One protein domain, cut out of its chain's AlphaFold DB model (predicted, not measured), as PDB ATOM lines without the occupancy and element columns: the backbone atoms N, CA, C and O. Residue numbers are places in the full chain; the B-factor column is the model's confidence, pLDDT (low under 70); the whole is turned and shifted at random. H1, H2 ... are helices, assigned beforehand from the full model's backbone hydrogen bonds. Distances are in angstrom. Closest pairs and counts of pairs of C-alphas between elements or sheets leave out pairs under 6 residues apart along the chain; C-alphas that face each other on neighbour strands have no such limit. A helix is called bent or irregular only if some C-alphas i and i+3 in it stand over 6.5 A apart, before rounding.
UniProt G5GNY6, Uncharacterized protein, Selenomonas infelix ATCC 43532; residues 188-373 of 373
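Overview. This is residues 188 to 373 of the 373 residues of an uncharacterized protein of Selenomonas infelix ATCC 43532 (UniProt G5GNY6). A rod of helices is built along one long, gently bent helix, H9. At one end H1a and H6 run lengthwise beside H9b; toward the other end the short helices H3, H4, H5 and H8 make a cluster that meets H9a through H3, and H7 reaches from H6 to H5. The printed part has 186 residues with nine named helices, H1 to H9 in chain order, and no named strand: all helix. It is only just loose, close to compact, with a radius of gyration of the C-alphas of 19.5 A and spans of 63 by 30 by 26 A.

Along the chain. H9, residues 337 to 372, was assigned as one helix by its hydrogen bonds but is bent, with C-alphas 350 and 353 6.5 A apart. Its arms are H9a, residues 337 to 350, 19.9 A, and H9b, residues 353 to 372, 29.1 A, ending with C-alpha 372 at (11.540, -9.068, 41.848). H1, residues 188 to 212, likewise assigned as one helix, is bent, with C-alphas 200 and 203 7.0 A apart; H1a, residues 188 to 200, begins with C-alpha 188 at (10.783, -8.575, 34.650), and H1b is residues 203 to 212. H2 is residues 214 to 218, H3 222 to 230, H4 232 to 237, H5 243 to 255, H6 265 to 276, H7 287 to 305, 26.1 A, and H8 324 to 333.

Arrangement. H1a, H6 and H9b form a bundle, helices side by side. H1a touches H9b at Ile 199 and Lys 358, C-alphas 6.1 A apart, at a shallow tilt of 15 degrees, opposite ways. H6 and H7 are a helical hairpin, closest at the C-alphas of Pro 267 and Cys 291, 5.3 A. H7 touches H9b with residues 294 to 298 alone, closest at the C-alphas of Leu 298 and Val 353, 6.8 A. H3 touches H9a, C-alphas of Cys 229 and Pro 338 5.9 A apart, and H5, Ile 228 and Trp 247 5.5 A. H4 and H5 touch about perpendicular, 78 degrees. H4 and H8 only just touch, with 3 pairs of C-alphas within 8 A. H1b and H2 touch only at the corner. In each helix or arm, every O i to N i+4 pair is within hydrogen-bond range.

Size, cuts and confidence. The C-alphas farthest apart, of Glu 322 and Ser 373, are 64.8 A apart. The printed part has no cut. The link from H7 to H8, residues 306 to 323, is long. Mean pLDDT of the printed part is 88.5; residues 213, 277 to 285 and 371 to 373 are under 70.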
ATOM      1  N   LEU A 188       9.923  -9.595  34.063       71.50
ATOM      2  CA  LEU A 188      10.783  -8.575  34.650       71.50
ATOM      3  C   LEU A 188      12.210  -9.096  34.871       71.50
ATOM      4  O   LEU A 188      13.145  -8.316  34.726       71.50
ATOM      5  N   ARG A 189      12.402 -10.392  35.155       81.00
ATOM      6  CA  ARG A 189      13.722 -11.047  35.189       81.00
ATOM      7  C   ARG A 189      14.366 -11.108  33.807       81.00
ATOM      8  O   ARG A 189      15.566 -10.868  33.706       81.00
ATOM      9  N   GLU A 190      13.598 -11.361  32.748       82.06
ATOM     10  CA  GLU A 190      14.088 -11.290  31.363       82.06
ATOM     11  C   GLU A 190      14.549  -9.866  31.017       82.06
ATOM     12  O   GLU A 190      15.669  -9.668  30.543       82.06
ATOM     13  N   LYS A 191      13.734  -8.853  31.337       79.94
ATOM     14  CA  LYS A 191      14.103  -7.438  31.164       79.94
ATOM     15  C   LYS A 191      15.319  -7.058  32.014       79.94
ATOM     16  O   LYS A 191      16.233  -6.405  31.525       79.94
ATOM     17  N   LEU A 192      15.387  -7.510  33.264       84.69
ATOM     18  CA  LEU A 192      16.558  -7.317  34.118       84.69
ATOM     19  C   LEU A 192      17.820  -7.963  33.540       84.69
ATOM     20  O   LEU A 192      18.882  -7.352  33.607       84.69
ATOM     21  N   SER A 193      17.707  -9.152  32.946       88.25
ATOM     22  CA  SER A 193      18.821  -9.819  32.259       88.25
ATOM     23  C   SER A 193      19.313  -8.998  31.065       88.25
ATOM     24  O   SER A 193      20.517  -8.875  30.852       88.25
ATOM     25  N   LEU A 194      18.398  -8.378  30.309       87.62
ATOM     26  CA  LEU A 194      18.766  -7.459  29.230       87.62
ATOM     27  C   LEU A 194      19.490  -6.215  29.767       87.62
ATOM     28  O   LEU A 194      20.488  -5.795  29.188       87.62
ATOM     29  N   LEU A 195      19.027  -5.637  30.879       88.81
ATOM     30  CA  LEU A 195      19.722  -4.516  31.516       88.81
ATOM     31  C   LEU A 195      21.125  -4.916  31.981       88.81
ATOM     32  O   LEU A 195      22.068  -4.167  31.753       88.81
ATOM     33  N   GLU A 196      21.266  -6.079  32.614       91.75
ATOM     34  CA  GLU A 196      22.558  -6.624  33.043       91.75
ATOM     35  C   GLU A 196      23.521  -6.744  31.859       91.75
ATOM     36  O   GLU A 196      24.629  -6.214  31.915       91.75
ATOM     37  N   TYR A 197      23.047  -7.296  30.740       91.19
ATOM     38  CA  TYR A 197      23.802  -7.352  29.490       91.19
ATOM     39  C   TYR A 197      24.223  -5.957  28.990       91.19
ATOM     40  O   TYR A 197      25.395  -5.726  28.693       91.19
ATOM     41  N   ARG A 198      23.308  -4.974  28.958       90.50
ATOM     42  CA  ARG A 198      23.633  -3.592  28.539       90.50
ATOM     43  C   ARG A 198      24.622  -2.903  29.492       90.50
ATOM     44  O   ARG A 198      25.438  -2.101  29.049       90.50
ATOM     45  N   ILE A 199      24.576  -3.209  30.791       91.81
ATOM     46  CA  ILE A 199      25.532  -2.714  31.797       91.81
ATOM     47  C   ILE A 199      26.932  -3.289  31.560       91.81
ATOM     48  O   ILE A 199      27.933  -2.590  31.752       91.81
ATOM     49  N   GLU A 200      27.022  -4.559  31.176       90.69
ATOM     50  CA  GLU A 200      28.285  -5.212  30.837       90.69
ATOM     51  C   GLU A 200      28.885  -4.640  29.547       90.69
ATOM     52  O   GLU A 200      30.063  -4.264  29.539       90.69
ATOM     53  N   ASP A 201      28.059  -4.463  28.514       89.94
ATOM     54  CA  ASP A 201      28.465  -3.926  27.211       89.94
ATOM     55  C   ASP A 201      28.724  -2.414  27.208       89.94
ATOM     56  O   ASP A 201      29.392  -1.909  26.306       89.94
ATOM     57  N   PHE A 202      28.298  -1.686  28.245       91.25
ATOM     58  CA  PHE A 202      28.458  -0.231  28.336       91.25
ATOM     59  C   PHE A 202      29.887   0.248  28.038       91.25
ATOM     60  O   PHE A 202      30.083   1.298  27.430       91.25
ATOM     61  N   SER A 203      30.904  -0.504  28.472       87.88
ATOM     62  CA  SER A 203      32.304  -0.114  28.248       87.88
ATOM     63  C   SER A 203      32.678  -0.122  26.763       87.88
ATOM     64  O   SER A 203      33.415   0.762  26.331       87.88
ATOM     65  N   HIS A 204      32.137  -1.066  25.986       88.38
ATOM     66  CA  HIS A 204      32.325  -1.123  24.536       88.38
ATOM     67  C   HIS A 204      31.561   0.008  23.839       88.38
ATOM     68  O   HIS A 204      32.162   0.734  23.051       88.38
ATOM     69  N   ASP A 205      30.288   0.225  24.193       87.31
ATOM     70  CA  ASP A 205      29.471   1.326  23.651       87.31
ATOM     71  C   ASP A 205      30.143   2.692  23.911       87.31
ATOM     72  O   ASP A 205      30.212   3.569  23.043       87.31
ATOM     73  N   TYR A 206      30.702   2.877  25.110       91.12
ATOM     74  CA  TYR A 206      31.421   4.093  25.486       91.12
ATOM     75  C   TYR A 206      32.756   4.255  24.743       91.12
ATOM     76  O   TYR A 206      33.107   5.365  24.328       91.12
ATOM     77  N   GLU A 207      33.509   3.168  24.557       90.00
ATOM     78  CA  GLU A 207      34.741   3.181  23.767       90.00
ATOM     79  C   GLU A 207      34.458   3.517  22.299       90.00
ATOM     80  O   GLU A 207      35.174   4.329  21.706       90.00
ATOM     81  N   GLU A 208      33.375   2.987  21.728       86.75
ATOM     82  CA  GLU A 208      32.934   3.358  20.390       86.75
ATOM     83  C   GLU A 208      32.668   4.867  20.309       86.75
ATOM     84  O   GLU A 208      33.257   5.542  19.461       86.75
ATOM     85  N   LEU A 209      31.894   5.442  21.240       84.75
ATOM     86  CA  LEU A 209      31.656   6.892  21.282       84.75
ATOM     87  C   LEU A 209      32.957   7.709  21.353       84.75
ATOM     88  O   LEU A 209      33.062   8.760  20.716       84.75
ATOM     89  N   LEU A 210      33.967   7.236  22.088       87.19
ATOM     90  CA  LEU A 210      35.281   7.883  22.157       87.19
ATOM     91  C   LEU A 210      36.062   7.821  20.833       87.19
ATOM     92  O   LEU A 210      36.868   8.715  20.560       87.19
ATOM     93  N   LEU A 211      35.862   6.782  20.020       83.62
ATOM     94  CA  LEU A 211      36.636   6.526  18.802       83.62
ATOM     95  C   LEU A 211      35.988   7.103  17.540       83.62
ATOM     96  O   LEU A 211      36.683   7.661  16.673       83.62
ATOM     97  N   THR A 212      34.670   6.984  17.417       70.88
ATOM     98  CA  THR A 212      33.974   7.165  16.139       70.88
ATOM     99  C   THR A 212      33.165   8.460  16.059       70.88
ATOM    100  O   THR A 212      33.056   8.999  14.957       70.88
ATOM    101  N   HIS A 213      32.695   9.044  17.172       61.00
ATOM    102  CA  HIS A 213      31.671  10.100  17.105       61.00
ATOM    103  C   HIS A 213      31.907  11.338  17.996       61.00
ATOM    104  O   HIS A 213      32.088  11.272  19.209       61.00
ATOM    105  N   GLY A 214      31.760  12.514  17.377       74.38
ATOM    106  CA  GLY A 214      31.299  13.739  18.036       74.38
ATOM    107  C   GLY A 214      32.197  14.357  19.115       74.38
ATOM    108  O   GLY A 214      33.413  14.183  19.166       74.38
ATOM    109  N   LYS A 215      31.556  15.140  19.988       82.25
ATOM    110  CA  LYS A 215      32.212  15.969  21.010       82.25
ATOM    111  C   LYS A 215      33.014  15.148  22.026       82.25
ATOM    112  O   LYS A 215      34.047  15.615  22.499       82.25
ATOM    113  N   LEU A 216      32.579  13.933  22.356       85.75
ATOM    114  CA  LEU A 216      33.274  13.103  23.339       85.75
ATOM    115  C   LEU A 216      34.683  12.724  22.860       85.75
ATOM    116  O   LEU A 216      35.644  12.862  23.617       85.75
ATOM    117  N   LYS A 217      34.834  12.356  21.585       87.88
ATOM    118  CA  LYS A 217      36.141  12.158  20.946       87.88
ATOM    119  C   LYS A 217      36.999  13.424  20.985       87.88
ATOM    120  O   LYS A 217      38.162  13.382  21.395       87.88
ATOM    121  N   ASP A 218      36.415  14.564  20.612       89.31
ATOM    122  CA  ASP A 218      37.117  15.856  20.575       89.31
ATOM    123  C   ASP A 218      37.636  16.289  21.952       89.31
ATOM    124  O   ASP A 218      38.633  17.012  22.041       89.31
ATOM    125  N   SER A 219      37.005  15.813  23.029       91.69
ATOM    126  CA  SER A 219      37.395  16.080  24.418       91.69
ATOM    127  C   SER A 219      38.827  15.658  24.750       91.69
ATOM    128  O   SER A 219      39.430  16.226  25.661       91.69
ATOM    129  N   LEU A 220      39.374  14.690  24.005       92.06
ATOM    130  CA  LEU A 220      40.724  14.149  24.163       92.06
ATOM    131  C   LEU A 220      41.716  14.688  23.120       92.06
ATOM    132  O   LEU A 220      42.845  14.201  23.031       92.06
ATOM    133  N   SER A 221      41.311  15.678  22.323       93.31
ATOM    134  CA  SER A 221      42.158  16.277  21.293       93.31
ATOM    135  C   SER A 221      43.275  17.152  21.878       93.31
ATOM    136  O   SER A 221      43.173  17.717  22.972       93.31
ATOM    137  N   LEU A 222      44.337  17.337  21.088       93.19
ATOM    138  CA  LEU A 222      45.422  18.270  21.408       93.19
ATOM    139  C   LEU A 222      44.928  19.718  21.536       93.19
ATOM    140  O   LEU A 222      45.508  20.503  22.285       93.19
ATOM    141  N   ASP A 223      43.860  20.089  20.831       93.88
ATOM    142  CA  ASP A 223      43.301  21.438  20.909       93.88
ATOM    143  C   ASP A 223      42.602  21.683  22.247       93.88
ATOM    144  O   ASP A 223      42.775  22.748  22.846       93.88
ATOM    145  N   VAL A 224      41.901  20.679  22.784       94.38
ATOM    146  CA  VAL A 224      41.342  20.741  24.142       94.38
ATOM    147  C   VAL A 224      42.457  20.804  25.183       94.38
ATOM    148  O   VAL A 224      42.413  21.668  26.063       94.38
ATOM    149  N   GLN A 225      43.508  19.992  25.037       95.94
ATOM    150  CA  GLN A 225      44.689  20.068  25.903       95.94
ATOM    151  C   GLN A 225      45.299  21.476  25.907       95.94
ATOM    152  O   GLN A 225      45.555  22.047  26.971       95.94
ATOM    153  N   LYS A 226      45.508  22.070  24.725       94.75
ATOM    154  CA  LYS A 226      46.038  23.434  24.591       94.75
ATOM    155  C   LYS A 226      45.114  24.462  25.228       94.75
ATOM    156  O   LYS A 226      45.588  25.368  25.918       94.75
ATOM    157  N   ARG A 227      43.804  24.327  25.027       94.69
ATOM    158  CA  ARG A 227      42.805  25.245  25.576       94.69
ATOM    159  C   ARG A 227      42.768  25.218  27.100       94.69
ATOM    160  O   ARG A 227      42.606  26.284  27.694       94.69
ATOM    161  N   ILE A 228      42.930  24.040  27.703       95.94
ATOM    162  CA  ILE A 228      42.955  23.852  29.157       95.94
ATOM    163  C   ILE A 228      44.296  24.302  29.740       95.94
ATOM    164  O   ILE A 228      44.323  25.179  30.597       95.94
ATOM    165  N   CYS A 229      45.409  23.731  29.270       94.56
ATOM    166  CA  CYS A 229      46.700  23.875  29.944       94.56
ATOM    167  C   CYS A 229      47.546  25.038  29.409       94.56
ATOM    168  O   CYS A 229      48.245  25.694  30.179       94.56
ATOM    169  N   HIS A 230      47.502  25.310  28.102       92.12
ATOM    170  CA  HIS A 230      48.495  26.155  27.422       92.12
ATOM    171  C   HIS A 230      47.989  27.541  27.010       92.12
ATOM    172  O   HIS A 230      48.787  28.373  26.591       92.12
ATOM    173  N   THR A 231      46.695  27.827  27.149       94.25
ATOM    174  CA  THR A 231      46.114  29.095  26.686       94.25
ATOM    175  C   THR A 231      45.982  30.100  27.827       94.25
ATOM    176  O   THR A 231      45.120  29.951  28.694       94.25
ATOM    177  N   TYR A 232      46.766  31.182  27.783       94.44
ATOM    178  CA  TYR A 232      46.701  32.267  28.768       94.44
ATOM    179  C   TYR A 232      45.307  32.891  28.851       94.44
ATOM    180  O   TYR A 232      44.809  33.132  29.943       94.44
ATOM    181  N   ALA A 233      44.634  33.108  27.717       93.31
ATOM    182  CA  ALA A 233      43.296  33.701  27.709       93.31
ATOM    183  C   ALA A 233      42.259  32.851  28.471       93.31
ATOM    184  O   ALA A 233      41.390  33.406  29.143       93.31
ATOM    185  N   SER A 234      42.354  31.518  28.402       92.19
ATOM    186  CA  SER A 234      41.495  30.607  29.172       92.19
ATOM    187  C   SER A 234      41.808  30.682  30.665       92.19
ATOM    188  O   SER A 234      40.892  30.801  31.479       92.19
ATOM    189  N   ALA A 235      43.099  30.659  31.007       92.75
ATOM    190  CA  ALA A 235      43.584  30.734  32.381       92.75
ATOM    191  C   ALA A 235      43.224  32.068  33.046       92.75
ATOM    192  O   ALA A 235      42.719  32.102  34.161       92.75
ATOM    193  N   ARG A 236      43.376  33.178  32.318       91.88
ATOM    194  CA  ARG A 236      43.065  34.524  32.805       91.88
ATOM    195  C   ARG A 236      41.576  34.745  33.063       91.88
ATOM    196  O   ARG A 236      41.239  35.556  33.917       91.88
ATOM    197  N   LYS A 237      40.696  34.048  32.338       90.75
ATOM    198  CA  LYS A 237      39.244  34.067  32.585       90.75
ATOM    199  C   LYS A 237      38.841  33.277  33.833       90.75
ATOM    200  O   LYS A 237      37.765  33.534  34.356       90.75
ATOM    201  N   ASN A 238      39.677  32.341  34.287       89.25
ATOM    202  CA  ASN A 238      39.399  31.453  35.418       89.25
ATOM    203  C   ASN A 238      40.605  31.408  36.382       89.25
ATOM    204  O   ASN A 238      41.198  30.341  36.576       89.25
ATOM    205  N   PRO A 239      41.043  32.562  36.922       89.62
ATOM    206  CA  PRO A 239      42.201  32.594  37.802       89.62
ATOM    207  C   PRO A 239      41.854  31.911  39.127       89.62
ATOM    208  O   PRO A 239      40.835  32.219  39.736       89.62
ATOM    209  N   GLU A 240      42.718  31.004  39.561       93.94
ATOM    210  CA  GLU A 240      42.615  30.289  40.836       93.94
ATOM    211  C   GLU A 240      43.969  30.307  41.545       93.94
ATOM    212  O   GLU A 240      44.983  30.676  40.950       93.94
ATOM    213  N   ASP A 241      44.019  29.870  42.800       91.69
ATOM    214  CA  ASP A 241      45.240  29.948  43.606       91.69
ATOM    215  C   ASP A 241      46.428  29.214  42.975       91.69
ATOM    216  O   ASP A 241      47.555  29.686  43.086       91.69
ATOM    217  N   CYS A 242      46.210  28.106  42.260       94.62
ATOM    218  CA  CYS A 242      47.267  27.400  41.536       94.62
ATOM    219  C   CYS A 242      46.852  26.996  40.114       94.62
ATOM    220  O   CYS A 242      45.667  26.896  39.786       94.62
ATOM    221  N   LEU A 243      47.846  26.697  39.264       95.12
ATOM    222  CA  LEU A 243      47.627  26.278  37.870       95.12
ATOM    223  C   LEU A 243      46.666  25.091  37.756       95.12
ATOM    224  O   LEU A 243      45.801  25.080  36.887       95.12
ATOM    225  N   TRP A 244      46.799  24.115  38.656       96.62
ATOM    226  CA  TRP A 244      45.963  22.918  38.658       96.62
ATOM    227  C   TRP A 244      44.484  23.257  38.867       96.62
ATOM    228  O   TRP A 244      43.626  22.750  38.148       96.62
ATOM    229  N   MET A 245      44.174  24.145  39.817       96.31
ATOM    230  CA  MET A 245      42.801  24.595  40.064       96.31
ATOM    231  C   MET A 245      42.248  25.381  38.874       96.31
ATOM    232  O   MET A 245      41.118  25.140  38.457       96.31
ATOM    233  N   THR A 246      43.058  26.249  38.263       96.50
ATOM    234  CA  THR A 246      42.659  26.966  37.044       96.50
ATOM    235  C   THR A 246      42.322  25.996  35.915       96.50
ATOM    236  O   THR A 246      41.288  26.139  35.261       96.50
ATOM    237  N   TRP A 247      43.145  24.970  35.693       97.81
ATOM    238  CA  TRP A 247      42.861  23.954  34.681       97.81
ATOM    239  C   TRP A 247      41.615  23.134  35.017       97.81
ATOM    240  O   TRP A 247      40.833  22.865  34.105       97.81
ATOM    241  N   ASN A 248      41.378  22.813  36.295       97.31
ATOM    242  CA  ASN A 248      40.148  22.154  36.744       97.31
ATOM    243  C   ASN A 248      38.909  22.980  36.382       97.31
ATOM    244  O   ASN A 248      37.950  22.423  35.855       97.31
ATOM    245  N   GLN A 249      38.927  24.298  36.613       96.50
ATOM    246  CA  GLN A 249      37.804  25.176  36.262       96.50
ATOM    247  C   GLN A 249      37.549  25.204  34.753       96.50
ATOM    248  O   GLN A 249      36.410  25.066  34.305       96.50
ATOM    249  N   ILE A 250      38.614  25.324  33.951       97.06
ATOM    250  CA  ILE A 250      38.491  25.312  32.488       97.06
ATOM    251  C   ILE A 250      37.947  23.957  32.013       97.06
ATOM    252  O   ILE A 250      37.029  23.917  31.194       97.06
ATOM    253  N   ALA A 251      38.475  22.849  32.537       97.06
ATOM    254  CA  ALA A 251      38.034  21.502  32.195       97.06
ATOM    255  C   ALA A 251      36.570  21.260  32.590       97.06
ATOM    256  O   ALA A 251      35.808  20.757  31.769       97.06
ATOM    257  N   LEU A 252      36.140  21.687  33.783       95.75
ATOM    258  CA  LEU A 252      34.743  21.608  34.224       95.75
ATOM    259  C   LEU A 252      33.800  22.345  33.267       95.75
ATOM    260  O   LEU A 252      32.765  21.803  32.877       95.75
ATOM    261  N   ALA A 253      34.171  23.563  32.864       94.62
ATOM    262  CA  ALA A 253      33.378  24.361  31.937       94.62
ATOM    263  C   ALA A 253      33.271  23.709  30.549       94.62
ATOM    264  O   ALA A 253      32.238  23.832  29.898       94.62
ATOM    265  N   LEU A 254      34.310  23.007  30.093       94.62
ATOM    266  CA  LEU A 254      34.320  22.332  28.793       94.62
ATOM    267  C   LEU A 254      33.597  20.983  28.812       94.62
ATOM    268  O   LEU A 254      32.813  20.691  27.911       94.62
ATOM    269  N   LEU A 255      33.843  20.161  29.831       94.56
ATOM    270  CA  LEU A 255      33.247  18.833  29.957       94.56
ATOM    271  C   LEU A 255      31.734  18.917  30.175       94.56
ATOM    272  O   LEU A 255      30.987  18.164  29.555       94.56
ATOM    273  N   PHE A 256      31.281  19.860  31.006       93.69
ATOM    274  CA  PHE A 256      29.918  19.860  31.538       93.69
ATOM    275  C   PHE A 256      29.072  21.089  31.171       93.69
ATOM    276  O   PHE A 256      28.071  21.368  31.843       93.69
ATOM    277  N   ALA A 257      29.448  21.844  30.132       90.19
ATOM    278  CA  ALA A 257      28.603  22.919  29.614       90.19
ATOM    279  C   ALA A 257      27.216  22.383  29.213       90.19
ATOM    280  O   ALA A 257      27.094  21.389  28.496       90.19
ATOM    281  N   LYS A 258      26.151  23.058  29.655       83.69
ATOM    282  CA  LYS A 258      24.770  22.636  29.381       83.69
ATOM    283  C   LYS A 258      24.517  22.563  27.869       83.69
ATOM    284  O   LYS A 258      24.827  23.513  27.150       83.69
ATOM    285  N   GLY A 259      23.996  21.430  27.391       78.75
ATOM    286  CA  GLY A 259      23.650  21.200  25.978       78.75
ATOM    287  C   GLY A 259      24.837  21.152  25.006       78.75
ATOM    288  O   GLY A 259      24.665  20.919  23.815       78.75
ATOM    289  N   THR A 260      26.055  21.444  25.470       83.31
ATOM    290  CA  THR A 260      27.186  21.700  24.571       83.31
ATOM    291  C   THR A 260      28.518  21.133  25.031       83.31
ATOM    292  O   THR A 260      29.437  21.107  24.210       83.31
ATOM    293  N   GLY A 261      28.612  20.676  26.279       86.38
ATOM    294  CA  GLY A 261      29.815  20.112  26.867       86.38
ATOM    295  C   GLY A 261      30.223  18.790  26.236       86.38
ATOM    296  O   GLY A 261      29.431  18.112  25.580       86.38
ATOM    297  N   TYR A 262      31.482  18.430  26.437       90.94
ATOM    298  CA  TYR A 262      32.051  17.230  25.837       90.94
ATOM    299  C   TYR A 262      31.453  15.918  26.366       90.94
ATOM    300  O   TYR A 262      31.420  14.944  25.625       90.94
ATOM    301  N   LEU A 263      30.931  15.902  27.598       91.00
ATOM    302  CA  LEU A 263      30.252  14.737  28.184       91.00
ATOM    303  C   LEU A 263      28.731  14.754  27.976       91.00
ATOM    304  O   LEU A 263      28.022  13.989  28.618       91.00
ATOM    305  N   HIS A 264      28.210  15.623  27.104       87.31
ATOM    306  CA  HIS A 264      26.770  15.729  26.847       87.31
ATOM    307  C   HIS A 264      26.123  14.410  26.416       87.31
ATOM    308  O   HIS A 264      25.004  14.125  26.823       87.31
ATOM    309  N   SER A 265      26.827  13.614  25.613       87.50
ATOM    310  CA  SER A 265      26.319  12.345  25.086       87.50
ATOM    311  C   SER A 265      26.276  11.221  26.121       87.50
ATOM    312  O   SER A 265      25.684  10.179  25.867       87.50
ATOM    313  N   VAL A 266      26.892  11.406  27.294       90.81
ATOM    314  CA  VAL A 266      26.932  10.374  28.338       90.81
ATOM    315  C   VAL A 266      25.565  10.203  29.014       90.81
ATOM    316  O   VAL A 266      25.089   9.072  29.076       90.81
ATOM    317  N   PRO A 267      24.880  11.277  29.461       89.38
ATOM    318  CA  PRO A 267      23.482  11.183  29.877       89.38
ATOM    319  C   PRO A 267      22.536  10.633  28.802       89.38
ATOM    320  O   PRO A 267      21.608   9.918  29.151       89.38
ATOM    321  N   GLU A 268      22.769  10.931  27.518       87.44
ATOM    322  CA  GLU A 268      21.941  10.402  26.419       87.44
ATOM    323  C   GLU A 268      22.083   8.879  26.307       87.44
ATOM    324  O   GLU A 268      21.082   8.175  26.273       87.44
ATOM    325  N   LEU A 269      23.317   8.358  26.342       88.69
ATOM    326  CA  LEU A 269      23.567   6.913  26.338       88.69
ATOM    327  C   LEU A 269      22.939   6.222  27.561       88.69
ATOM    328  O   LEU A 269      22.359   5.145  27.441       88.69
ATOM    329  N   TYR A 270      23.033   6.852  28.735       90.25
ATOM    330  CA  TYR A 270      22.396   6.366  29.958       90.25
ATOM    331  C   TYR A 270      20.866   6.302  29.824       90.25
ATOM    332  O   TYR A 270      20.257   5.290  30.170       90.25
ATOM    333  N   GLU A 271      20.244   7.348  29.274       88.75
ATOM    334  CA  GLU A 271      18.805   7.388  28.993       88.75
ATOM    335  C   GLU A 271      18.383   6.321  27.979       88.75
ATOM    336  O   GLU A 271      17.360   5.665  28.191       88.75
ATOM    337  N   THR A 272      19.166   6.107  26.917       87.56
ATOM    338  CA  THR A 272      18.918   5.053  25.924       87.56
ATOM    339  C   THR A 272      18.906   3.678  26.580       87.56
ATOM    340  O   THR A 272      17.926   2.958  26.440       87.56
ATOM    341  N   ILE A 273      19.922   3.347  27.386       88.00
ATOM    342  CA  ILE A 273      19.978   2.054  28.086       88.00
ATOM    343  C   ILE A 273      18.762   1.860  28.996       88.00
ATOM    344  O   ILE A 273      18.181   0.781  29.012       88.00
ATOM    345  N   LEU A 274      18.343   2.886  29.739       82.06
ATOM    346  CA  LEU A 274      17.161   2.771  30.598       82.06
ATOM    347  C   LEU A 274      15.849   2.678  29.806       82.06
ATOM    348  O   LEU A 274      14.896   2.058  30.279       82.06
ATOM    349  N   SER A 275      15.784   3.292  28.625       78.12
ATOM    350  CA  SER A 275      14.587   3.296  27.780       78.12
ATOM    351  C   SER A 275      14.420   1.989  27.003       78.12
ATOM    352  O   SER A 275      13.301   1.495  26.907       78.12
ATOM    353  N   ASP A 276      15.516   1.401  26.517       76.38
ATOM    354  CA  ASP A 276      15.518   0.177  25.701       76.38
ATOM    355  C   ASP A 276      15.020  -1.056  26.464       76.38
ATOM    356  O   ASP A 276      14.488  -1.995  25.878       76.38
ATOM    357  N   VAL A 277      15.202  -1.078  27.783       69.56
ATOM    358  CA  VAL A 277      14.919  -2.257  28.611       69.56
ATOM    359  C   VAL A 277      13.436  -2.304  29.036       69.56
ATOM    360  O   VAL A 277      12.955  -3.320  29.535       69.56
ATOM    361  N   GLU A 278      12.668  -1.230  28.804       65.69
ATOM    362  CA  GLU A 278      11.225  -1.137  29.091       65.69
ATOM    363  C   GLU A 278      10.812  -1.665  30.484       65.69
ATOM    364  O   GLU A 278       9.707  -2.194  30.670       65.69
ATOM    365  N   ILE A 279      11.698  -1.587  31.481       67.06
ATOM    366  CA  ILE A 279      11.341  -1.926  32.859       67.06
ATOM    367  C   ILE A 279      10.333  -0.862  33.323       67.06
ATOM    368  O   ILE A 279      10.565   0.326  33.063       67.06
ATOM    369  N   PRO A 280       9.206  -1.244  33.966       61.47
ATOM    370  CA  PRO A 280       8.255  -0.279  34.505       61.47
ATOM    371  C   PRO A 280       8.984   0.785  35.318       61.47
ATOM    372  O   PRO A 280       9.984   0.497  35.959       61.47
ATOM    373  N   ARG A 281       8.524   2.031  35.299       60.91
ATOM    374  CA  ARG A 281       9.145   3.064  36.135       60.91
ATOM    375  C   ARG A 281       8.593   2.919  37.548       60.91
ATOM    376  O   ARG A 281       7.376   2.927  37.719       60.91
ATOM    377  N   ILE A 282       9.464   2.777  38.549       57.81
ATOM    378  CA  ILE A 282       9.040   2.878  39.952       57.81
ATOM    379  C   ILE A 282       8.460   4.285  40.142       57.81
ATOM    380  O   ILE A 282       9.013   5.251  39.603       57.81
ATOM    381  N   ALA A 283       7.346   4.414  40.865       42.56
ATOM    382  CA  ALA A 283       6.850   5.727  41.270       42.56
ATOM    383  C   ALA A 283       8.012   6.514  41.915       42.56
ATOM    384  O   ALA A 283       8.759   5.954  42.710       42.56
ATOM    385  N   ASP A 284       8.204   7.770  41.499       48.84
ATOM    386  CA  ASP A 284       9.339   8.662  41.822       48.84
ATOM    387  C   ASP A 284      10.625   8.533  40.976       48.84
ATOM    388  O   ASP A 284      11.513   9.386  41.086       48.84
ATOM    389  N   TRP A 285      10.732   7.559  40.067       62.78
ATOM    390  CA  TRP A 285      11.877   7.431  39.153       62.78
ATOM    391  C   TRP A 285      11.627   8.087  37.794       62.78
ATOM    392  O   TRP A 285      11.163   7.488  36.822       62.78
ATOM    393  N   ASP A 286      11.971   9.371  37.740       71.81
ATOM    394  CA  ASP A 286      12.001  10.178  36.523       71.81
ATOM    395  C   ASP A 286      13.380  10.070  35.854       71.81
ATOM    396  O   ASP A 286      14.373  10.590  36.371       71.81
ATOM    397  N   VAL A 287      13.429   9.432  34.679       77.81
ATOM    398  CA  VAL A 287      14.652   9.252  33.874       77.81
ATOM    399  C   VAL A 287      15.380  10.580  33.646       77.81
ATOM    400  O   VAL A 287      16.603  10.631  33.737       77.81
ATOM    401  N   ARG A 288      14.654  11.691  33.453       82.56
ATOM    402  CA  ARG A 288      15.283  13.008  33.277       82.56
ATOM    403  C   ARG A 288      15.990  13.465  34.545       82.56
ATOM    404  O   ARG A 288      17.127  13.927  34.471       82.56
ATOM    405  N   LYS A 289      15.358  13.296  35.712       83.88
ATOM    406  CA  LYS A 289      15.995  13.599  37.005       83.88
ATOM    407  C   LYS A 289      17.205  12.703  37.248       83.88
ATOM    408  O   LYS A 289      18.209  13.184  37.764       83.88
ATOM    409  N   MET A 290      17.145  11.432  36.853       85.19
ATOM    410  CA  MET A 290      18.284  10.514  36.958       85.19
ATOM    411  C   MET A 290      19.451  10.966  36.070       85.19
ATOM    412  O   MET A 290      20.582  11.037  36.542       85.19
ATOM    413  N   CYS A 291      19.190  11.400  34.834       88.44
ATOM    414  CA  CYS A 291      20.209  11.993  33.962       88.44
ATOM    415  C   CYS A 291      20.829  13.273  34.560       88.44
ATOM    416  O   CYS A 291      22.045  13.483  34.489       88.44
ATOM    417  N   GLU A 292      20.025  14.128  35.198       89.19
ATOM    418  CA  GLU A 292      20.519  15.313  35.917       89.19
ATOM    419  C   GLU A 292      21.386  14.941  37.136       89.19
ATOM    420  O   GLU A 292      22.427  15.569  37.388       89.19
ATOM    421  N   GLN A 293      20.994  13.902  37.877       89.75
ATOM    422  CA  GLN A 293      21.754  13.351  39.000       89.75
ATOM    423  C   GLN A 293      23.072  12.723  38.541       89.75
ATOM    424  O   GLN A 293      24.102  12.962  39.178       89.75
ATOM    425  N   LEU A 294      23.084  11.998  37.420       92.81
ATOM    426  CA  LEU A 294      24.297  11.461  36.803       92.81
ATOM    427  C   LEU A 294      25.264  12.590  36.440       92.81
ATOM    428  O   LEU A 294      26.427  12.570  36.842       92.81
ATOM    429  N   GLY A 295      24.781  13.631  35.753       92.56
ATOM    430  CA  GLY A 295      25.601  14.794  35.410       92.56
ATOM    431  C   GLY A 295      26.175  15.503  36.642       92.56
ATOM    432  O   GLY A 295      27.322  15.957  36.631       92.56
ATOM    433  N   SER A 296      25.405  15.577  37.729       92.62
ATOM    434  CA  SER A 296      25.861  16.137  39.010       92.62
ATOM    435  C   SER A 296      26.895  15.243  39.699       92.62
ATOM    436  O   SER A 296      27.885  15.747  40.234       92.62
ATOM    437  N   THR A 297      26.710  13.926  39.624       94.94
ATOM    438  CA  THR A 297      27.631  12.921  40.165       94.94
ATOM    439  C   THR A 297      28.959  12.965  39.424       94.94
ATOM    440  O   THR A 297      29.988  13.164  40.055       94.94
ATOM    441  N   LEU A 298      28.955  12.941  38.089       95.94
ATOM    442  CA  LEU A 298      30.169  13.054  37.275       95.94
ATOM    443  C   LEU A 298      30.947  14.352  37.547       95.94
ATOM    444  O   LEU A 298      32.176  14.345  37.567       95.94
ATOM    445  N   LYS A 299      30.259  15.475  37.799       95.94
ATOM    446  CA  LYS A 299      30.909  16.734  38.213       95.94
ATOM    447  C   LYS A 299      31.577  16.625  39.581       95.94
ATOM    448  O   LYS A 299      32.652  17.194  39.769       95.94
ATOM    449  N   ARG A 300      30.924  15.969  40.546       96.38
ATOM    450  CA  ARG A 300      31.490  15.725  41.880       96.38
ATOM    451  C   ARG A 300      32.712  14.816  41.772       96.38
ATOM    452  O   ARG A 300      33.781  15.210  42.226       96.38
ATOM    453  N   GLU A 301      32.575  13.701  41.067       97.06
ATOM    454  CA  GLU A 301      33.652  12.745  40.801       97.06
ATOM    455  C   GLU A 301      34.834  13.405  40.095       97.06
ATOM    456  O   GLU A 301      35.977  13.191  40.481       97.06
ATOM    457  N   PHE A 302      34.595  14.295  39.127       97.56
ATOM    458  CA  PHE A 302      35.675  15.066  38.509       97.56
ATOM    459  C   PHE A 302      36.447  15.890  39.542       97.56
ATOM    460  O   PHE A 302      37.674  15.883  39.541       97.56
ATOM    461  N   LYS A 303      35.749  16.611  40.429       96.00
ATOM    462  CA  LYS A 303      36.391  17.457  41.447       96.00
ATOM    463  C   LYS A 303      37.196  16.634  42.448       96.00
ATOM    464  O   LYS A 303      38.292  17.045  42.817       96.00
ATOM    465  N   GLU A 304      36.658  15.497  42.872       96.50
ATOM    466  CA  GLU A 304      37.321  14.584  43.804       96.50
ATOM    467  C   GLU A 304      38.524  13.907  43.150       96.50
ATOM    468  O   GLU A 304      39.635  13.946  43.682       96.50
ATOM    469  N   TYR A 305      38.347  13.383  41.939       97.19
ATOM    470  CA  TYR A 305      39.418  12.757  41.183       97.19
ATOM    471  C   TYR A 305      40.540  13.749  40.874       97.19
ATOM    472  O   TYR A 305      41.716  13.453  41.076       97.19
ATOM    473  N   MET A 306      40.195  14.964  40.441       96.94
ATOM    474  CA  MET A 306      41.138  16.014  40.051       96.94
ATOM    475  C   MET A 306      41.595  16.895  41.220       96.94
ATOM    476  O   MET A 306      42.096  17.999  40.983       96.94
ATOM    477  N   GLN A 307      41.481  16.420  42.466       95.69
ATOM    478  CA  GLN A 307      42.060  17.095  43.628       95.69
ATOM    479  C   GLN A 307      43.525  17.470  43.384       95.69
ATOM    480  O   GLN A 307      44.287  16.716  42.767       95.69
ATOM    481  N   VAL A 308      43.894  18.657  43.869       94.44
ATOM    482  CA  VAL A 308      45.223  19.243  43.686       94.44
ATOM    483  C   VAL A 308      46.247  18.426  44.473       94.44
ATOM    484  O   VAL A 308      46.179  18.397  45.703       94.44
ATOM    485  N   PRO A 309      47.227  17.791  43.813       93.06
ATOM    486  CA  PRO A 309      48.310  17.128  44.525       93.06
ATOM    487  C   PRO A 309      49.156  18.162  45.275       93.06
ATOM    488  O   PRO A 309      49.471  19.214  44.721       93.06
ATOM    489  N   ALA A 310      49.572  17.857  46.508       92.06
ATOM    490  CA  ALA A 310      50.280  18.804  47.379       92.06
ATOM    491  C   ALA A 310      51.518  19.440  46.714       92.06
ATOM    492  O   ALA A 310      51.744  20.641  46.828       92.06
ATOM    493  N   GLN A 311      52.271  18.655  45.939       90.69
ATOM    494  CA  GLN A 311      53.447  19.110  45.181       90.69
ATOM    495  C   GLN A 311      53.146  20.136  44.069       90.69
ATOM    496  O   GLN A 311      54.065  20.745  43.529       90.69
ATOM    497  N   TYR A 312      51.874  20.319  43.714       91.56
ATOM    498  CA  TYR A 312      51.400  21.238  42.681       91.56
ATOM    499  C   TYR A 312      50.533  22.377  43.237       91.56
ATOM    500  O   TYR A 312      50.021  23.194  42.469       91.56
ATOM    501  N   ALA A 313      50.387  22.468  44.561       91.12
ATOM    502  CA  ALA A 313      49.631  23.512  45.249       91.12
ATOM    503  C   ALA A 313      50.419  24.834  45.385       91.12
ATOM    504  O   ALA A 313      50.282  25.553  46.372       91.12
ATOM    505  N   THR A 314      51.268  25.155  44.407       90.12
ATOM    506  CA  THR A 314      52.088  26.373  44.424       90.12
ATOM    507  C   THR A 314      51.249  27.580  44.002       90.12
ATOM    508  O   THR A 314      50.700  27.556  42.894       90.12
ATOM    509  N   PRO A 315      51.181  28.646  44.824       92.75
ATOM    510  CA  PRO A 315      50.406  29.833  44.500       92.75
ATOM    511  C   PRO A 315      50.866  30.526  43.212       92.75
ATOM    512  O   PRO A 315      52.063  30.714  42.982       92.75
ATOM    513  N   VAL A 316      49.912  30.957  42.388       92.06
ATOM    514  CA  VAL A 316      50.152  31.681  41.138       92.06
ATOM    515  C   VAL A 316      49.784  33.149  41.313       92.06
ATOM    516  O   VAL A 316      48.634  33.521  41.521       92.06
ATOM    517  N   SER A 317      50.777  34.020  41.157       91.69
ATOM    518  CA  SER A 317      50.568  35.468  41.149       91.69
ATOM    519  C   SER A 317      50.064  35.938  39.783       91.69
ATOM    520  O   SER A 317      50.828  36.409  38.947       91.69
ATOM    521  N   TRP A 318      48.759  35.837  39.531       91.94
ATOM    522  CA  TRP A 318      48.179  36.197  38.227       91.94
ATOM    523  C   TRP A 318      48.422  37.648  37.797       91.94
ATOM    524  O   TRP A 318      48.385  37.945  36.607       91.94
ATOM    525  N   HIS A 319      48.665  38.568  38.729       90.38
ATOM    526  CA  HIS A 319      48.984  39.964  38.414       90.38
ATOM    527  C   HIS A 319      50.347  40.128  37.723       90.38
ATOM    528  O   HIS A 319      50.533  41.102  37.005       90.38
ATOM    529  N   THR A 320      51.273  39.174  37.881       90.12
ATOM    530  CA  THR A 320      52.595  39.200  37.230       90.12
ATOM    531  C   THR A 320      52.613  38.492  35.871       90.12
ATOM    532  O   THR A 320      53.657  38.423  35.225       90.12
ATOM    533  N   ILE A 321      51.493  37.894  35.449       92.19
ATOM    534  CA  ILE A 321      51.370  37.156  34.187       92.19
ATOM    535  C   ILE A 321      50.551  38.010  33.229       92.19
ATOM    536  O   ILE A 321      49.325  37.985  33.253       92.19
ATOM    537  N   GLU A 322      51.238  38.789  32.400       91.12
ATOM    538  CA  GLU A 322      50.594  39.812  31.567       91.12
ATOM    539  C   GLU A 322      50.140  39.282  30.199       91.12
ATOM    540  O   GLU A 322      49.201  39.807  29.599       91.12
ATOM    541  N   ASN A 323      50.794  38.235  29.687       94.25
ATOM    542  CA  ASN A 323      50.592  37.736  28.329       94.25
ATOM    543  C   ASN A 323      50.904  36.236  28.185       94.25
ATOM    544  O   ASN A 323      51.397  35.579  29.106       94.25
ATOM    545  N   GLN A 324      50.641  35.709  26.984       95.88
ATOM    546  CA  GLN A 324      50.880  34.313  26.610       95.88
ATOM    547  C   GLN A 324      52.337  33.877  26.835       95.88
ATOM    548  O   GLN A 324      52.574  32.813  27.396       95.88
ATOM    549  N   THR A 325      53.318  34.713  26.489       95.00
ATOM    550  CA  THR A 325      54.744  34.395  26.672       95.00
ATOM    551  C   THR A 325      55.128  34.280  28.151       95.00
ATOM    552  O   THR A 325      55.911  33.408  28.528       95.00
ATOM    553  N   ALA A 326      54.586  35.141  29.019       94.06
ATOM    554  CA  ALA A 326      54.798  35.052  30.465       94.06
ATOM    555  C   ALA A 326      54.172  33.775  31.046       94.06
ATOM    556  O   ALA A 326      54.780  33.114  31.892       94.06
ATOM    557  N   TYR A 327      52.994  33.398  30.549       95.06
ATOM    558  CA  TYR A 327      52.318  32.162  30.927       95.06
ATOM    559  C   TYR A 327      53.116  30.921  30.498       95.06
ATOM    560  O   TYR A 327      53.375  30.045  31.316       95.06
ATOM    561  N   GLU A 328      53.621  30.873  29.265       93.38
ATOM    562  CA  GLU A 328      54.478  29.780  28.781       93.38
ATOM    563  C   GLU A 328      55.761  29.629  29.605       93.38
ATOM    564  O   GLU A 328      56.161  28.510  29.927       93.38
ATOM    565  N   LYS A 329      56.380  30.742  30.024       92.75
ATOM    566  CA  LYS A 329      57.534  30.714  30.939       92.75
ATOM    567  C   LYS A 329      57.180  30.116  32.301       92.75
ATOM    568  O   LYS A 329      58.001  29.395  32.868       92.75
ATOM    569  N   LEU A 330      55.992  30.406  32.835       92.88
ATOM    570  CA  LEU A 330      55.502  29.781  34.065       92.88
ATOM    571  C   LEU A 330      55.310  28.269  33.870       92.88
ATOM    572  O   LEU A 330      55.785  27.486  34.691       92.88
ATOM    573  N   LEU A 331      54.692  27.856  32.760       92.75
ATOM    574  CA  LEU A 331      54.507  26.439  32.433       92.75
ATOM    575  C   LEU A 331      55.845  25.707  32.289       92.75
ATOM    576  O   LEU A 331      56.003  24.613  32.824       92.75
ATOM    577  N   TYR A 332      56.837  26.316  31.637       89.25
ATOM    578  CA  TYR A 332      58.170  25.727  31.495       89.25
ATOM    579  C   TYR A 332      58.838  25.474  32.856       89.25
ATOM    580  O   TYR A 332      59.449  24.429  33.070       89.25
ATOM    581  N   LYS A 333      58.661  26.391  33.815       88.19
ATOM    582  CA  LYS A 333      59.171  26.241  35.190       88.19
ATOM    583  C   LYS A 333      58.422  25.188  36.013       88.19
ATOM    584  O   LYS A 333      58.953  24.728  37.016       88.19
ATOM    585  N   SER A 334      57.220  24.788  35.597       84.06
ATOM    586  CA  SER A 334      56.366  23.836  36.325       84.06
ATOM    587  C   SER A 334      56.714  22.351  36.102       84.06
ATOM    588  O   SER A 334      55.900  21.480  36.386       84.06
ATOM    589  N   ALA A 335      57.913  22.037  35.596       80.38
ATOM    590  CA  ALA A 335      58.478  20.678  35.540       80.38
ATOM    591  C   ALA A 335      57.552  19.593  34.935       80.38
ATOM    592  O   ALA A 335      57.441  18.487  35.458       80.38
ATOM    593  N   GLY A 336      56.871  19.893  33.824       86.50
ATOM    594  CA  GLY A 336      56.020  18.915  33.127       86.50
ATOM    595  C   GLY A 336      54.620  18.729  33.727       86.50
ATOM    596  O   GLY A 336      53.864  17.877  33.262       86.50
ATOM    597  N   MET A 337      54.230  19.563  34.692       92.75
ATOM    598  CA  MET A 337      52.895  19.586  35.295       92.75
ATOM    599  C   MET A 337      51.726  19.572  34.277       92.75
ATOM    600  O   MET A 337      50.787  18.811  34.511       92.75
ATOM    601  N   PRO A 338      51.768  20.280  33.121       94.31
ATOM    602  CA  PRO A 338      50.717  20.177  32.097       94.31
ATOM    603  C   PRO A 338      50.523  18.765  31.529       94.31
ATOM    604  O   PRO A 338      49.399  18.345  31.265       94.31
ATOM    605  N   VAL A 339      51.614  18.011  31.354       94.44
ATOM    606  CA  VAL A 339      51.570  16.635  30.830       94.44
ATOM    607  C   VAL A 339      50.931  15.706  31.857       94.44
ATOM    608  O   VAL A 339      50.094  14.876  31.512       94.44
ATOM    609  N   ILE A 340      51.293  15.879  33.128       95.81
ATOM    610  CA  ILE A 340      50.770  15.079  34.241       95.81
ATOM    611  C   ILE A 340      49.279  15.348  34.439       95.81
ATOM    612  O   ILE A 340      48.495  14.406  34.547       95.81
ATOM    613  N   TYR A 341      48.883  16.621  34.434       97.38
ATOM    614  CA  TYR A 341      47.480  17.009  34.495       97.38
ATOM    615  C   TYR A 341      46.686  16.400  33.338       97.38
ATOM    616  O   TYR A 341      45.638  15.796  33.557       97.38
ATOM    617  N   TRP A 342      47.201  16.517  32.109       97.31
ATOM    618  CA  TRP A 342      46.517  15.995  30.932       97.31
ATOM    619  C   TRP A 342      46.346  14.479  30.984       97.31
ATOM    620  O   TRP A 342      45.252  13.994  30.719       97.31
ATOM    621  N   LYS A 343      47.376  13.733  31.405       97.12
ATOM    622  CA  LYS A 343      47.271  12.281  31.597       97.12
ATOM    623  C   LYS A 343      46.138  11.932  32.567       97.12
ATOM    624  O   LYS A 343      45.329  11.061  32.268       97.12
ATOM    625  N   LYS A 344      46.042  12.654  33.686       97.38
ATOM    626  CA  LYS A 344      44.988  12.439  34.684       97.38
ATOM    627  C   LYS A 344      43.598  12.821  34.163       97.38
ATOM    628  O   LYS A 344      42.632  12.115  34.416       97.38
ATOM    629  N   TYR A 345      43.490  13.894  33.381       97.94
ATOM    630  CA  TYR A 345      42.251  14.249  32.684       97.94
ATOM    631  C   TYR A 345      41.820  13.154  31.690       97.94
ATOM    632  O   TYR A 345      40.650  12.781  31.659       97.94
ATOM    633  N   GLN A 346      42.753  12.612  30.899       97.12
ATOM    634  CA  GLN A 346      42.463  11.529  29.955       97.12
ATOM    635  C   GLN A 346      41.988  10.267  30.679       97.12
ATOM    636  O   GLN A 346      41.020   9.655  30.243       97.12
ATOM    637  N   GLU A 347      42.632   9.911  31.790       97.00
ATOM    638  CA  GLU A 347      42.239   8.793  32.654       97.00
ATOM    639  C   GLU A 347      40.836   9.005  33.241       97.00
ATOM    640  O   GLU A 347      40.008   8.101  33.207       97.00
ATOM    641  N   PHE A 348      40.504  10.226  33.680       97.56
ATOM    642  CA  PHE A 348      39.144  10.537  34.124       97.56
ATOM    643  C   PHE A 348      38.111  10.258  33.025       97.56
ATOM    644  O   PHE A 348      37.134   9.548  33.255       97.56
ATOM    645  N   VAL A 349      38.331  10.791  31.820       95.88
ATOM    646  CA  VAL A 349      37.384  10.635  30.707       95.88
ATOM    647  C   VAL A 349      37.298   9.181  30.238       95.88
ATOM    648  O   VAL A 349      36.210   8.720  29.916       95.88
ATOM    649  N   ARG A 350      38.416   8.451  30.183       94.81
ATOM    650  CA  ARG A 350      38.457   7.081  29.649       94.81
ATOM    651  C   ARG A 350      38.020   6.019  30.644       94.81
ATOM    652  O   ARG A 350      37.468   5.016  30.222       94.81
ATOM    653  N   GLU A 351      38.281   6.224  31.929       94.38
ATOM    654  CA  GLU A 351      38.138   5.173  32.940       94.38
ATOM    655  C   GLU A 351      37.117   5.562  34.010       94.38
ATOM    656  O   GLU A 351      36.225   4.783  34.328       94.38
ATOM    657  N   ARG A 352      37.170   6.793  34.534       95.50
ATOM    658  CA  ARG A 352      36.274   7.199  35.631       95.50
ATOM    659  C   ARG A 352      34.850   7.461  35.178       95.50
ATOM    660  O   ARG A 352      33.925   7.007  35.841       95.50
ATOM    661  N   VAL A 353      34.661   8.158  34.058       95.62
ATOM    662  CA  VAL A 353      33.321   8.388  33.498       95.62
ATOM    663  C   VAL A 353      32.562   7.069  33.304       95.62
ATOM    664  O   VAL A 353      31.467   6.963  33.857       95.62
ATOM    665  N   PRO A 354      33.105   6.048  32.609       94.81
ATOM    666  CA  PRO A 354      32.355   4.818  32.411       94.81
ATOM    667  C   PRO A 354      32.123   4.026  33.699       94.81
ATOM    668  O   PRO A 354      31.046   3.455  33.858       94.81
ATOM    669  N   MET A 355      33.064   4.044  34.650       94.62
ATOM    670  CA  MET A 355      32.855   3.433  35.968       94.62
ATOM    671  C   MET A 355      31.650   4.035  36.700       94.62
ATOM    672  O   MET A 355      30.788   3.294  37.159       94.62
ATOM    673  N   VAL A 356      31.551   5.366  36.760       95.19
ATOM    674  CA  VAL A 356      30.461   6.063  37.466       95.19
ATOM    675  C   VAL A 356      29.104   5.768  36.829       95.19
ATOM    676  O   VAL A 356      28.119   5.549  37.533       95.19
ATOM    677  N   VAL A 357      29.040   5.745  35.494       94.62
ATOM    678  CA  VAL A 357      27.799   5.420  34.777       94.62
ATOM    679  C   VAL A 357      27.391   3.973  35.050       94.62
ATOM    680  O   VAL A 357      26.232   3.717  35.382       94.62
ATOM    681  N   LYS A 358      28.349   3.038  34.978       94.31
ATOM    682  CA  LYS A 358      28.118   1.623  35.276       94.31
ATOM    683  C   LYS A 358      27.608   1.429  36.701       94.31
ATOM    684  O   LYS A 358      26.601   0.759  36.884       94.31
ATOM    685  N   GLU A 359      28.235   2.061  37.691       93.31
ATOM    686  CA  GLU A 359      27.804   2.000  39.093       93.31
ATOM    687  C   GLU A 359      26.360   2.481  39.276       93.31
ATOM    688  O   GLU A 359      25.582   1.821  39.967       93.31
ATOM    689  N   GLN A 360      25.965   3.584  38.632       90.56
ATOM    690  CA  GLN A 360      24.583   4.066  38.712       90.56
ATOM    691  C   GLN A 360      23.583   3.124  38.035       90.56
ATOM    692  O   GLN A 360      22.508   2.880  38.587       90.56
ATOM    693  N   LEU A 361      23.915   2.570  36.864       90.75
ATOM    694  CA  LEU A 361      23.066   1.563  36.220       90.75
ATOM    695  C   LEU A 361      22.966   0.290  37.076       90.75
ATOM    696  O   LEU A 361      21.885  -0.279  37.210       90.75
ATOM    697  N   THR A 362      24.062  -0.138  37.708       91.62
ATOM    698  CA  THR A 362      24.068  -1.287  38.622       91.62
ATOM    699  C   THR A 362      23.204  -1.029  39.852       91.62
ATOM    700  O   THR A 362      22.459  -1.916  40.249       91.62
ATOM    701  N   GLN A 363      23.234   0.170  40.441       86.25
ATOM    702  CA  GLN A 363      22.331   0.517  41.546       86.25
ATOM    703  C   GLN A 363      20.860   0.390  41.130       86.25
ATOM    704  O   GLN A 363      20.069  -0.201  41.862       86.25
ATOM    705  N   TYR A 364      20.513   0.868  39.933       81.69
ATOM    706  CA  TYR A 364      19.169   0.717  39.374       81.69
ATOM    707  C   TYR A 364      18.784  -0.760  39.185       81.69
ATOM    708  O   TYR A 364      17.711  -1.182  39.616       81.69
ATOM    709  N   TYR A 365      19.682  -1.560  38.602       86.81
ATOM    710  CA  TYR A 365      19.506  -3.006  38.448       86.81
ATOM    711  C   TYR A 365      19.296  -3.708  39.798       86.81
ATOM    712  O   TYR A 365      18.379  -4.515  39.928       86.81
ATOM    713  N   MET A 366      20.104  -3.392  40.817       82.69
ATOM    714  CA  MET A 366      20.050  -4.063  42.121       82.69
ATOM    715  C   MET A 366      18.741  -3.789  42.857       82.69
ATOM    716  O   MET A 366      18.159  -4.720  43.403       82.69
ATOM    717  N   VAL A 367      18.229  -2.555  42.809       79.94
ATOM    718  CA  VAL A 367      16.916  -2.230  43.388       79.94
ATOM    719  C   VAL A 367      15.816  -3.058  42.726       79.94
ATOM    720  O   VAL A 367      14.998  -3.661  43.412       79.94
ATOM    721  N   TRP A 368      15.810  -3.158  41.395       75.81
ATOM    722  CA  TRP A 368      14.837  -3.998  40.697       75.81
ATOM    723  C   TRP A 368      15.000  -5.482  41.022       75.81
ATOM    724  O   TRP A 368      14.011  -6.176  41.254       75.81
ATOM    725  N   LYS A 369      16.240  -5.967  41.092       81.25
ATOM    726  CA  LYS A 369      16.545  -7.346  41.472       81.25
ATOM    727  C   LYS A 369      16.010  -7.677  42.862       81.25
ATOM    728  O   LYS A 369      15.413  -8.736  43.025       81.25
ATOM    729  N   GLU A 370      16.174  -6.782  43.834       74.56
ATOM    730  CA  GLU A 370      15.623  -6.932  45.186       74.56
ATOM    731  C   GLU A 370      14.089  -6.930  45.199       74.56
ATOM    732  O   GLU A 370      13.494  -7.673  45.971       74.56
ATOM    733  N   LEU A 371      13.444  -6.147  44.330       65.25
ATOM    734  CA  LEU A 371      11.979  -6.066  44.246       65.25
ATOM    735  C   LEU A 371      11.321  -7.274  43.559       65.25
ATOM    736  O   LEU A 371      10.146  -7.556  43.799       65.25
ATOM    737  N   ILE A 372      12.046  -7.947  42.663       67.12
ATOM    738  CA  ILE A 372      11.540  -9.068  41.848       67.12
ATOM    739  C   ILE A 372      11.949 -10.442  42.426       67.12
ATOM    740  O   ILE A 372      11.355 -11.466  42.057       67.12
ATOM    741  N   SER A 373      12.954 -10.469  43.309       62.91
ATOM    742  CA  SER A 373      13.329 -11.644  44.117       62.91
ATOM    743  C   SER A 373      12.262 -11.947  45.162       62.91
ATOM    744  O   SER A 373      11.998 -13.153  45.366       62.91
TER     745      SER A 373